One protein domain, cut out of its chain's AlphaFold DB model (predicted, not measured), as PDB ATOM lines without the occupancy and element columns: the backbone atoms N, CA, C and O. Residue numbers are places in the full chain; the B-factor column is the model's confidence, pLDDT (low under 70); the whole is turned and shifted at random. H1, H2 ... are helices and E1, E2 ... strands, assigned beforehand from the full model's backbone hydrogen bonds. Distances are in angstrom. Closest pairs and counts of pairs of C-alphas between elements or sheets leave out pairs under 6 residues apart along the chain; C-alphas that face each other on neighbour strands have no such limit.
ATOM      1  N   SER A  83     -29.615 -62.583   7.193       94.19
ATOM      2  CA  SER A  83     -30.482 -62.793   8.359       94.19
ATOM      3  C   SER A  83     -30.004 -62.076   9.624       94.19
ATOM      4  O   SER A  83     -30.737 -62.028  10.615       94.19
ATOM      5  N   VAL A  84     -28.766 -61.584   9.606       96.00
ATOM      6  CA  VAL A  84     -28.150 -60.775  10.652       96.00
ATOM      7  C   VAL A  84     -27.759 -59.449  10.018       96.00
ATOM      8  O   VAL A  84     -27.142 -59.439   8.959       96.00
ATOM      9  N   GLN A  85     -28.149 -58.346  10.645       94.75
ATOM     10  CA  GLN A  85     -27.784 -56.989  10.237       94.75
ATOM     11  C   GLN A  85     -27.083 -56.284  11.393       94.75
ATOM     12  O   GLN A  85     -27.137 -56.751  12.531       94.75
ATOM     13  N   TYR A  86     -26.449 -55.149  11.125       91.94
ATOM     14  CA  TYR A  86     -25.738 -54.389  12.147       91.94
ATOM     15  C   TYR A  86     -26.123 -52.921  12.069       91.94
ATOM     16  O   TYR A  86     -26.324 -52.365  10.991       91.94
ATOM     17  N   CYS A  87     -26.199 -52.278  13.226       89.12
ATOM     18  CA  CYS A  87     -26.259 -50.829  13.307       89.12
ATOM     19  C   CYS A  87     -25.268 -50.334  14.352       89.12
ATOM     20  O   CYS A  87     -24.970 -51.029  15.321       89.12
ATOM     21  N   SER A  88     -24.735 -49.134  14.152       86.56
ATOM     22  CA  SER A  88     -23.763 -48.554  15.069       86.56
ATOM     23  C   SER A  88     -24.073 -47.098  15.375       86.56
ATOM     24  O   SER A  88     -24.716 -46.388  14.596       86.56
ATOM     25  N   TYR A  89     -23.636 -46.665  16.554       83.38
ATOM     26  CA  TYR A  89     -23.779 -45.293  17.017       83.38
ATOM     27  C   TYR A  89     -22.635 -44.892  17.941       83.38
ATOM     28  O   TYR A  89     -21.944 -45.729  18.526       83.38
ATOM     29  N   LEU A  90     -22.430 -43.582  18.071       83.12
ATOM     30  CA  LEU A  90     -21.440 -43.027  18.981       83.12
ATOM     31  C   LEU A  90     -22.071 -42.818  20.362       83.12
ATOM     32  O   LEU A  90     -23.029 -42.061  20.510       83.12
ATOM     33  N   SER A  91     -21.512 -43.470  21.376       82.00
ATOM     34  CA  SER A  91     -21.833 -43.242  22.786       82.00
ATOM     35  C   SER A  91     -20.750 -42.390  23.459       82.00
ATOM     36  O   SER A  91     -19.659 -42.205  22.915       82.00
ATOM     37  N   GLY A  92     -21.015 -41.911  24.678       82.12
ATOM     38  CA  GLY A  92     -20.012 -41.200  25.484       82.12
ATOM     39  C   GLY A  92     -18.760 -42.028  25.814       82.12
ATOM     40  O   GLY A  92     -17.730 -41.451  26.150       82.12
ATOM     41  N   GLU A  93     -18.829 -43.357  25.685       83.00
ATOM     42  CA  GLU A  93     -17.728 -44.294  25.951       83.00
ATOM     43  C   GLU A  93     -17.078 -44.848  24.666       83.00
ATOM     44  O   GLU A  93     -16.117 -45.613  24.741       83.00
ATOM     45  N   GLY A  94     -17.555 -44.440  23.482       86.44
ATOM     46  CA  GLY A  94     -17.035 -44.875  22.182       86.44
ATOM     47  C   GLY A  94     -18.111 -45.390  21.226       86.44
ATOM     48  O   GLY A  94     -19.310 -45.236  21.470       86.44
ATOM     49  N   PHE A  95     -17.678 -45.987  20.114       87.50
ATOM     50  CA  PHE A  95     -18.578 -46.618  19.144       87.50
ATOM     51  C   PHE A  95     -19.191 -47.892  19.724       87.50
ATOM     52  O   PHE A  95     -18.471 -48.774  20.190       87.50
ATOM     53  N   VAL A  96     -20.517 -47.979  19.664       88.38
ATOM     54  CA  VAL A  96     -21.293 -49.162  20.040       88.38
ATOM     55  C   VAL A  96     -21.909 -49.739  18.774       88.38
ATOM     56  O   VAL A  96     -22.518 -49.009  17.992       88.38
ATOM     57  N   GLU A  97     -21.748 -51.043  18.582       92.31
ATOM     58  CA  GLU A  97     -22.376 -51.811  17.508       92.31
ATOM     59  C   GLU A  97     -23.441 -52.732  18.110       92.31
ATOM     60  O   GLU A  97     -23.217 -53.373  19.138       92.31
ATOM     61  N   ILE A  98     -24.613 -52.763  17.484       92.69
ATOM     62  CA  ILE A  98     -25.737 -53.613  17.857       92.69
ATOM     63  C   ILE A  98     -26.010 -54.570  16.703       92.69
ATOM     64  O   ILE A  98     -26.288 -54.153  15.575       92.69
ATOM     65  N   GLU A  99     -25.978 -55.858  17.024       95.19
ATOM     66  CA  GLU A  99     -26.344 -56.945  16.126       95.19
ATOM     67  C   GLU A  99     -27.869 -57.141  16.110       95.19
ATOM     68  O   GLU A  99     -28.516 -57.328  17.145       95.19
ATOM     69  N   ILE A 100     -28.449 -57.127  14.915       95.19
ATOM     70  CA  ILE A 100     -29.869 -57.345  14.651       95.19
ATOM     71  C   ILE A 100     -30.034 -58.771  14.140       95.19
ATOM     72  O   ILE A 100     -29.869 -59.061  12.956       95.19
ATOM     73  N   ASN A 101     -30.389 -59.668  15.052       94.00
ATOM     74  CA  ASN A 101     -30.719 -61.051  14.726       94.00
ATOM     75  C   ASN A 101     -32.141 -61.187  14.155       94.00
ATOM     76  O   ASN A 101     -33.022 -60.373  14.433       94.00
ATOM     77  N   ASN A 102     -32.395 -62.277  13.422       93.88
ATOM     78  CA  ASN A 102     -33.700 -62.592  12.822       93.88
ATOM     79  C   ASN A 102     -34.230 -61.499  11.875       93.88
ATOM     80  O   ASN A 102     -35.434 -61.208  11.870       93.88
ATOM     81  N   TYR A 103     -33.359 -60.929  11.040       97.06
ATOM     82  CA  TYR A 103     -33.757 -60.058   9.937       97.06
ATOM     83  C   TYR A 103     -34.419 -60.885   8.827       97.06
ATOM     84  O   TYR A 103     -33.804 -61.348   7.872       97.06
ATOM     85  N   THR A 104     -35.702 -61.169   9.031       97.81
ATOM     86  CA  THR A 104     -36.548 -61.977   8.148       97.81
ATOM     87  C   THR A 104     -37.596 -61.093   7.492       97.81
ATOM     88  O   THR A 104     -37.940 -60.048   8.038       97.81
ATOM     89  N   PHE A 105     -38.164 -61.536   6.369       98.06
ATOM     90  CA  PHE A 105     -39.206 -60.787   5.659       98.06
ATOM     91  C   PHE A 105     -40.386 -60.391   6.565       98.06
ATOM     92  O   PHE A 105     -40.856 -59.258   6.519       98.06
ATOM     93  N   ASP A 106     -40.839 -61.299   7.435       97.81
ATOM     94  CA  ASP A 106     -41.962 -61.028   8.339       97.81
ATOM     95  C   ASP A 106     -41.592 -60.019   9.439       97.81
ATOM     96  O   ASP A 106     -42.413 -59.185   9.817       97.81
ATOM     97  N   ASN A 107     -40.361 -60.072   9.960       97.50
ATOM     98  CA  ASN A 107     -39.893 -59.095  10.950       97.50
ATOM     99  C   ASN A 107     -39.603 -57.731  10.318       97.50
ATOM    100  O   ASN A 107     -39.849 -56.707  10.957       97.50
ATOM    101  N   TRP A 108     -39.146 -57.716   9.066       97.62
ATOM    102  CA  TRP A 108     -39.010 -56.508   8.263       97.62
ATOM    103  C   TRP A 108     -40.373 -55.840   8.050       97.62
ATOM    104  O   TRP A 108     -40.522 -54.666   8.375       97.62
ATOM    105  N   LEU A 109     -41.398 -56.594   7.628       97.44
ATOM    106  CA  LEU A 109     -42.759 -56.066   7.465       97.44
ATOM    107  C   LEU A 109     -43.321 -55.491   8.768       97.44
ATOM    108  O   LEU A 109     -43.827 -54.373   8.766       97.44
ATOM    109  N   LYS A 110     -43.194 -56.213   9.888       96.19
ATOM    110  CA  LYS A 110     -43.635 -55.723  11.207       96.19
ATOM    111  C   LYS A 110     -42.905 -54.449  11.625       96.19
ATOM    112  O   LYS A 110     -43.504 -53.544  12.193       96.19
ATOM    113  N   SER A 111     -41.604 -54.376  11.363       93.88
ATOM    114  CA  SER A 111     -40.813 -53.193  11.702       93.88
ATOM    115  C   SER A 111     -41.197 -52.002  10.834       93.88
ATOM    116  O   SER A 111     -41.308 -50.893  11.354       93.88
ATOM    117  N   LEU A 112     -41.478 -52.232   9.549       93.62
ATOM    118  CA  LEU A 112     -41.992 -51.205   8.653       93.62
ATOM    119  C   LEU A 112     -43.391 -50.730   9.064       93.62
ATOM    120  O   LEU A 112     -43.647 -49.532   9.058       93.62
ATOM    121  N   GLU A 113     -44.273 -51.638   9.484       93.25
ATOM    122  CA  GLU A 113     -45.590 -51.293  10.030       93.25
ATOM    123  C   GLU A 113     -45.468 -50.366  11.249       93.25
ATOM    124  O   GLU A 113     -46.192 -49.375  11.350       93.25
ATOM    125  N   CYS A 114     -44.512 -50.628  12.149       90.19
ATOM    126  CA  CYS A 114     -44.217 -49.733  13.271       90.19
ATOM    127  C   CYS A 114     -43.705 -48.358  12.816       90.19
ATOM    128  O   CYS A 114     -44.051 -47.354  13.433       90.19
ATOM    129  N   ILE A 115     -42.884 -48.302  11.760       88.00
ATOM    130  CA  ILE A 115     -42.377 -47.039  11.196       88.00
ATOM    131  C   ILE A 115     -43.531 -46.222  10.601       88.00
ATOM    132  O   ILE A 115     -43.654 -45.040  10.905       88.00
ATOM    133  N   ILE A 116     -44.395 -46.853   9.798       87.44
ATOM    134  CA  ILE A 116     -45.539 -46.204   9.137       87.44
ATOM    135  C   ILE A 116     -46.523 -45.632  10.161       87.44
ATOM    136  O   ILE A 116     -46.987 -44.507  10.009       87.44
ATOM    137  N   ASN A 117     -46.829 -46.392  11.214       85.31
ATOM    138  CA  ASN A 117     -47.805 -45.998  12.234       85.31
ATOM    139  C   ASN A 117     -47.238 -45.064  13.312       85.31
ATOM    140  O   ASN A 117     -47.909 -44.769  14.305       85.31
ATOM    141  N   SER A 118     -45.994 -44.623  13.163       79.38
ATOM    142  CA  SER A 118     -45.364 -43.779  14.158       79.38
ATOM    143  C   SER A 118     -45.868 -42.327  14.097       79.38
ATOM    144  O   SER A 118     -46.051 -41.790  13.006       79.38
ATOM    145  N   PRO A 119     -46.052 -41.637  15.244       61.22
ATOM    146  CA  PRO A 119     -46.583 -40.270  15.290       61.22
ATOM    147  C   PRO A 119     -45.686 -39.188  14.672       61.22
ATOM    148  O   PRO A 119     -46.106 -38.032  14.606       61.22
ATOM    149  N   TYR A 120     -44.459 -39.502  14.251       54.25
ATOM    150  CA  TYR A 120     -43.573 -38.494  13.676       54.25
ATOM    151  C   TYR A 120     -43.752 -38.441  12.156       54.25
ATOM    152  O   TYR A 120     -43.350 -39.333  11.409       54.25
ATOM    153  N   SER A 121     -44.372 -37.352  11.713       47.34
ATOM    154  CA  SER A 121     -44.577 -37.005  10.315       47.34
ATOM    155  C   SER A 121     -43.235 -36.827   9.600       47.34
ATOM    156  O   SER A 121     -42.484 -35.904   9.911       47.34
ATOM    157  N   HIS A 122     -42.998 -37.665   8.592       50.84
ATOM    158  CA  HIS A 122     -41.896 -37.589   7.630       50.84
ATOM    159  C   HIS A 122     -40.534 -38.127   8.124       50.84
ATOM    160  O   HIS A 122     -39.874 -37.578   9.005       50.84
ATOM    161  N   TYR A 123     -40.085 -39.215   7.488       55.09
ATOM    162  CA  TYR A 123     -38.895 -40.002   7.842       55.09
ATOM    163  C   TYR A 123     -37.571 -39.212   7.821       55.09
ATOM    164  O   TYR A 123     -36.627 -39.596   8.511       55.09
ATOM    165  N   LEU A 124     -37.512 -38.080   7.105       51.56
ATOM    166  CA  LEU A 124     -36.330 -37.208   7.036       51.56
ATOM    167  C   LEU A 124     -35.949 -36.565   8.385       51.56
ATOM    168  O   LEU A 124     -34.809 -36.139   8.541       51.56
ATOM    169  N   TYR A 125     -36.858 -36.529   9.367       50.72
ATOM    170  CA  TYR A 125     -36.611 -35.969  10.708       50.72
ATOM    171  C   TYR A 125     -36.557 -37.033  11.819       50.72
ATOM    172  O   TYR A 125     -36.530 -36.711  13.006       50.72
ATOM    173  N   TYR A 126     -36.596 -38.315  11.450       56.59
ATOM    174  CA  TYR A 126     -36.930 -39.394  12.378       56.59
ATOM    175  C   TYR A 126     -35.706 -40.127  12.941       56.59
ATOM    176  O   TYR A 126     -35.762 -40.600  14.077       56.59
ATOM    177  N   LYS A 127     -34.595 -40.210  12.190       56.66
ATOM    178  CA  LYS A 127     -33.397 -40.961  12.617       56.66
ATOM    179  C   LYS A 127     -32.920 -40.547  14.014       56.66
ATOM    180  O   LYS A 127     -32.585 -41.413  14.815       56.66
ATOM    181  N   ASP A 128     -32.980 -39.255  14.326       62.03
ATOM    182  CA  ASP A 128     -32.513 -38.709  15.607       62.03
ATOM    183  C   ASP A 128     -33.435 -39.036  16.798       62.03
ATOM    184  O   ASP A 128     -33.021 -38.909  17.949       62.03
ATOM    185  N   ASN A 129     -34.673 -39.478  16.543       66.62
ATOM    186  CA  ASN A 129     -35.672 -39.775  17.577       66.62
ATOM    187  C   ASN A 129     -35.819 -41.276  17.875       66.62
ATOM    188  O   ASN A 129     -36.498 -41.641  18.838       66.62
ATOM    189  N   ILE A 130     -35.198 -42.162  17.083       72.69
ATOM    190  CA  ILE A 130     -35.171 -43.593  17.404       72.69
ATOM    191  C   ILE A 130     -34.121 -43.852  18.471       72.69
ATOM    192  O   ILE A 130     -32.922 -43.686  18.253       72.69
ATOM    193  N   VAL A 131     -34.575 -44.378  19.603       77.88
ATOM    194  CA  VAL A 131     -33.683 -44.977  20.590       77.88
ATOM    195  C   VAL A 131     -33.161 -46.296  20.017       77.88
ATOM    196  O   VAL A 131     -33.852 -47.313  20.030       77.88
ATOM    197  N   ILE A 132     -31.939 -46.262  19.479       81.38
ATOM    198  CA  ILE A 132     -31.303 -47.376  18.752       81.38
ATOM    199  C   ILE A 132     -31.271 -48.653  19.597       81.38
ATOM    200  O   ILE A 132     -31.480 -49.743  19.075       81.38
ATOM    201  N   THR A 133     -31.066 -48.527  20.912       80.19
ATOM    202  CA  THR A 133     -31.052 -49.671  21.838       80.19
ATOM    203  C   THR A 133     -32.403 -50.368  21.958       80.19
ATOM    204  O   THR A 133     -32.439 -51.571  22.203       80.19
ATOM    205  N   ASP A 134     -33.499 -49.633  21.772       85.69
ATOM    206  CA  ASP A 134     -34.860 -50.143  21.944       85.69
ATOM    207  C   ASP A 134     -35.430 -50.657  20.612       85.69
ATOM    208  O   ASP A 134     -36.179 -51.634  20.591       85.69
ATOM    209  N   TYR A 135     -35.044 -50.027  19.496       89.50
ATOM    210  CA  TYR A 135     -35.568 -50.305  18.153       89.50
ATOM    211  C   TYR A 135     -34.455 -50.403  17.089       89.50
ATOM    212  O   TYR A 135     -34.449 -49.640  16.115       89.50
ATOM    213  N   PRO A 136     -33.496 -51.338  17.234       91.62
ATOM    214  CA  PRO A 136     -32.324 -51.394  16.361       91.62
ATOM    215  C   PRO A 136     -32.677 -51.746  14.909       91.62
ATOM    216  O   PRO A 136     -32.071 -51.208  13.986       91.62
ATOM    217  N   MET A 137     -33.695 -52.588  14.675       92.88
ATOM    218  CA  MET A 137     -34.135 -52.950  13.319       92.88
ATOM    219  C   MET A 137     -34.753 -51.758  12.583       92.88
ATOM    220  O   MET A 137     -34.399 -51.497  11.439       92.88
ATOM    221  N   GLN A 138     -35.633 -51.004  13.246       91.31
ATOM    222  CA  GLN A 138     -36.239 -49.801  12.682       91.31
ATOM    223  C   GLN A 138     -35.166 -48.754  12.386       91.31
ATOM    224  O   GLN A 138     -35.167 -48.175  11.303       91.31
ATOM    225  N   TYR A 139     -34.216 -48.558  13.308       89.50
ATOM    226  CA  TYR A 139     -33.087 -47.661  13.076       89.50
ATOM    227  C   TYR A 139     -32.271 -48.082  11.848       89.50
ATOM    228  O   TYR A 139     -32.018 -47.251  10.982       89.50
ATOM    229  N   PHE A 140     -31.906 -49.364  11.739       92.06
ATOM    230  CA  PHE A 140     -31.194 -49.895  10.575       92.06
ATOM    231  C   PHE A 140     -31.954 -49.637   9.270       92.06
ATOM    232  O   PHE A 140     -31.385 -49.075   8.340       92.06
ATOM    233  N   MET A 141     -33.243 -49.987   9.220       92.00
ATOM    234  CA  MET A 141     -34.079 -49.815   8.029       92.00
ATOM    235  C   MET A 141     -34.140 -48.351   7.592       92.00
ATOM    236  O   MET A 141     -33.976 -48.047   6.414       92.00
ATOM    237  N   MET A 142     -34.341 -47.434   8.540       88.25
ATOM    238  CA  MET A 142     -34.405 -46.003   8.252       88.25
ATOM    239  C   MET A 142     -33.048 -45.415   7.876       88.25
ATOM    240  O   MET A 142     -32.979 -44.532   7.027       88.25
ATOM    241  N   ASN A 143     -31.966 -45.903   8.482       86.50
ATOM    242  CA  ASN A 143     -30.618 -45.486   8.130       86.50
ATOM    243  C   ASN A 143     -30.248 -45.932   6.710       86.50
ATOM    244  O   ASN A 143     -29.750 -45.123   5.940       86.50
ATOM    245  N   ALA A 144     -30.535 -47.185   6.355       88.44
ATOM    246  CA  ALA A 144     -30.286 -47.714   5.016       88.44
ATOM    247  C   ALA A 144     -31.054 -46.935   3.933       88.44
ATOM    248  O   ALA A 144     -30.521 -46.698   2.850       88.44
ATOM    249  N   ASP A 145     -32.281 -46.498   4.238       87.75
ATOM    250  CA  ASP A 145     -33.076 -45.643   3.351       87.75
ATOM    251  C   ASP A 145     -32.483 -44.233   3.221       87.75
ATOM    252  O   ASP A 145     -32.272 -43.743   2.112       87.75
ATOM    253  N   TYR A 146     -32.137 -43.608   4.351       84.56
ATOM    254  CA  TYR A 146     -31.564 -42.262   4.398       84.56
ATOM    255  C   TYR A 146     -30.226 -42.155   3.655       84.56
ATOM    256  O   TYR A 146     -30.003 -41.196   2.915       84.56
ATOM    257  N   GLU A 147     -29.346 -43.146   3.821       83.69
ATOM    258  CA  GLU A 147     -28.058 -43.214   3.118       83.69
ATOM    259  C   GLU A 147     -28.220 -43.618   1.638       83.69
ATOM    260  O   GLU A 147     -27.262 -43.571   0.864       83.69
ATOM    261  N   GLY A 148     -29.435 -43.990   1.213       81.81
ATOM    262  CA  GLY A 148     -29.737 -44.401  -0.155       81.81
ATOM    263  C   GLY A 148     -29.189 -45.782  -0.524       81.81
ATOM    264  O   GLY A 148     -29.044 -46.082  -1.708       81.81
ATOM    265  N   GLU A 149     -28.873 -46.620   0.466       84.88
ATOM    266  CA  GLU A 149     -28.367 -47.981   0.257       84.88
ATOM    267  C   GLU A 149     -29.481 -48.922  -0.212       84.88
ATOM    268  O   GLU A 149     -29.284 -49.744  -1.108       84.88
ATOM    269  N   SER A 150     -30.664 -48.814   0.396       89.88
ATOM    270  CA  SER A 150     -31.842 -49.599   0.024       89.88
ATOM    271  C   SER A 150     -33.117 -49.006   0.611       89.88
ATOM    272  O   SER A 150     -33.084 -48.345   1.643       89.88
ATOM    273  N   ILE A 151     -34.260 -49.294  -0.013       91.38
ATOM    274  CA  ILE A 151     -35.557 -48.819   0.476       91.38
ATOM    275  C   ILE A 151     -35.902 -49.573   1.762       91.38
ATOM    276  O   ILE A 151     -36.149 -50.782   1.735       91.38
ATOM    277  N   PHE A 152     -35.892 -48.859   2.886       92.69
ATOM    278  CA  PHE A 152     -36.090 -49.401   4.235       92.69
ATOM    279  C   PHE A 152     -35.259 -50.656   4.551       92.69
ATOM    280  O   PHE A 152     -35.769 -51.599   5.157       92.69
ATOM    281  N   GLY A 153     -33.996 -50.719   4.127       93.19
ATOM    282  CA  GLY A 153     -33.134 -51.872   4.419       93.19
ATOM    283  C   GLY A 153     -33.454 -53.135   3.609       93.19
ATOM    284  O   GLY A 153     -32.926 -54.200   3.928       93.19
ATOM    285  N   PHE A 154     -34.342 -53.069   2.611       96.44
ATOM    286  CA  PHE A 154     -34.640 -54.194   1.723       96.44
ATOM    287  C   PHE A 154     -33.790 -54.087   0.448       96.44
ATOM    288  O   PHE A 154     -34.173 -53.451  -0.537       96.44
TER     289      PHE A 154
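This is residues 83 to 154 of the 265 residues of the protein "HEPN_Toprim_N domain-containing protein" of Cohnella abietis (UniProt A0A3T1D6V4). A strand hairpin, E1 and E2, and the helix H1 stand on opposite sides of a second helix, H2, which fills the middle between them. The turn end of the hairpin, residues 90 to 95, sticks out, and the long link from H1 to H2 makes a wide loop. The printed part has 72 residues, with two named strands and then two named helices in the order E1, E2, H1, H2; the sheet, E1 - E2, is antiparallel. The class is mixed, helices and strands, and the whole is compact and rounded, with a radius of gyration of the C-alphas of 11.9 A and spans of 33 by 28 by 22 A.

E1 is residues 85 to 91, 19.5 A long from C-alpha 85 at (-27.784, -56.989, 10.237). E2 is residues 94 to 100, 19.4 A. H1 is residues 105 to 116, 16.3 A. H2 is residues 136 to 146, 15.1 A, ending at C-alpha 146 at (-31.564, -42.262, 4.398).

E1 and E2 form an antiparallel hairpin, with 156 degrees between their directions; N 87 and O 98 are within hydrogen-bond range at 3.0 A, and N 100 and O 85 at 2.7 A. The closest C-alphas of E1 and H2 are those of Cys 87 and Phe 140, 5.7 A apart. Those of E2 and H2 are Ile 100 and Met 137, 6.3 A. H2 touches H1, about perpendicular at 74 degrees; their closest C-alphas, of Ser 111 and Gln 138, are 5.8 A apart. E1 and H1 are apart. In H1 and H2 every O i to N i+4 pair is within hydrogen-bond range.

The two C-alphas farthest apart, those of Glu 93 and Asp 106, are 34.3 A apart. The printed part has no cut. The link from H1 to H2, residues 117 to 135, is long; those from E1 to E2 and from E2 to H1 are tight. The mean pLDDT of the printed part is 84.5, and residues 119 to 129 are under 70.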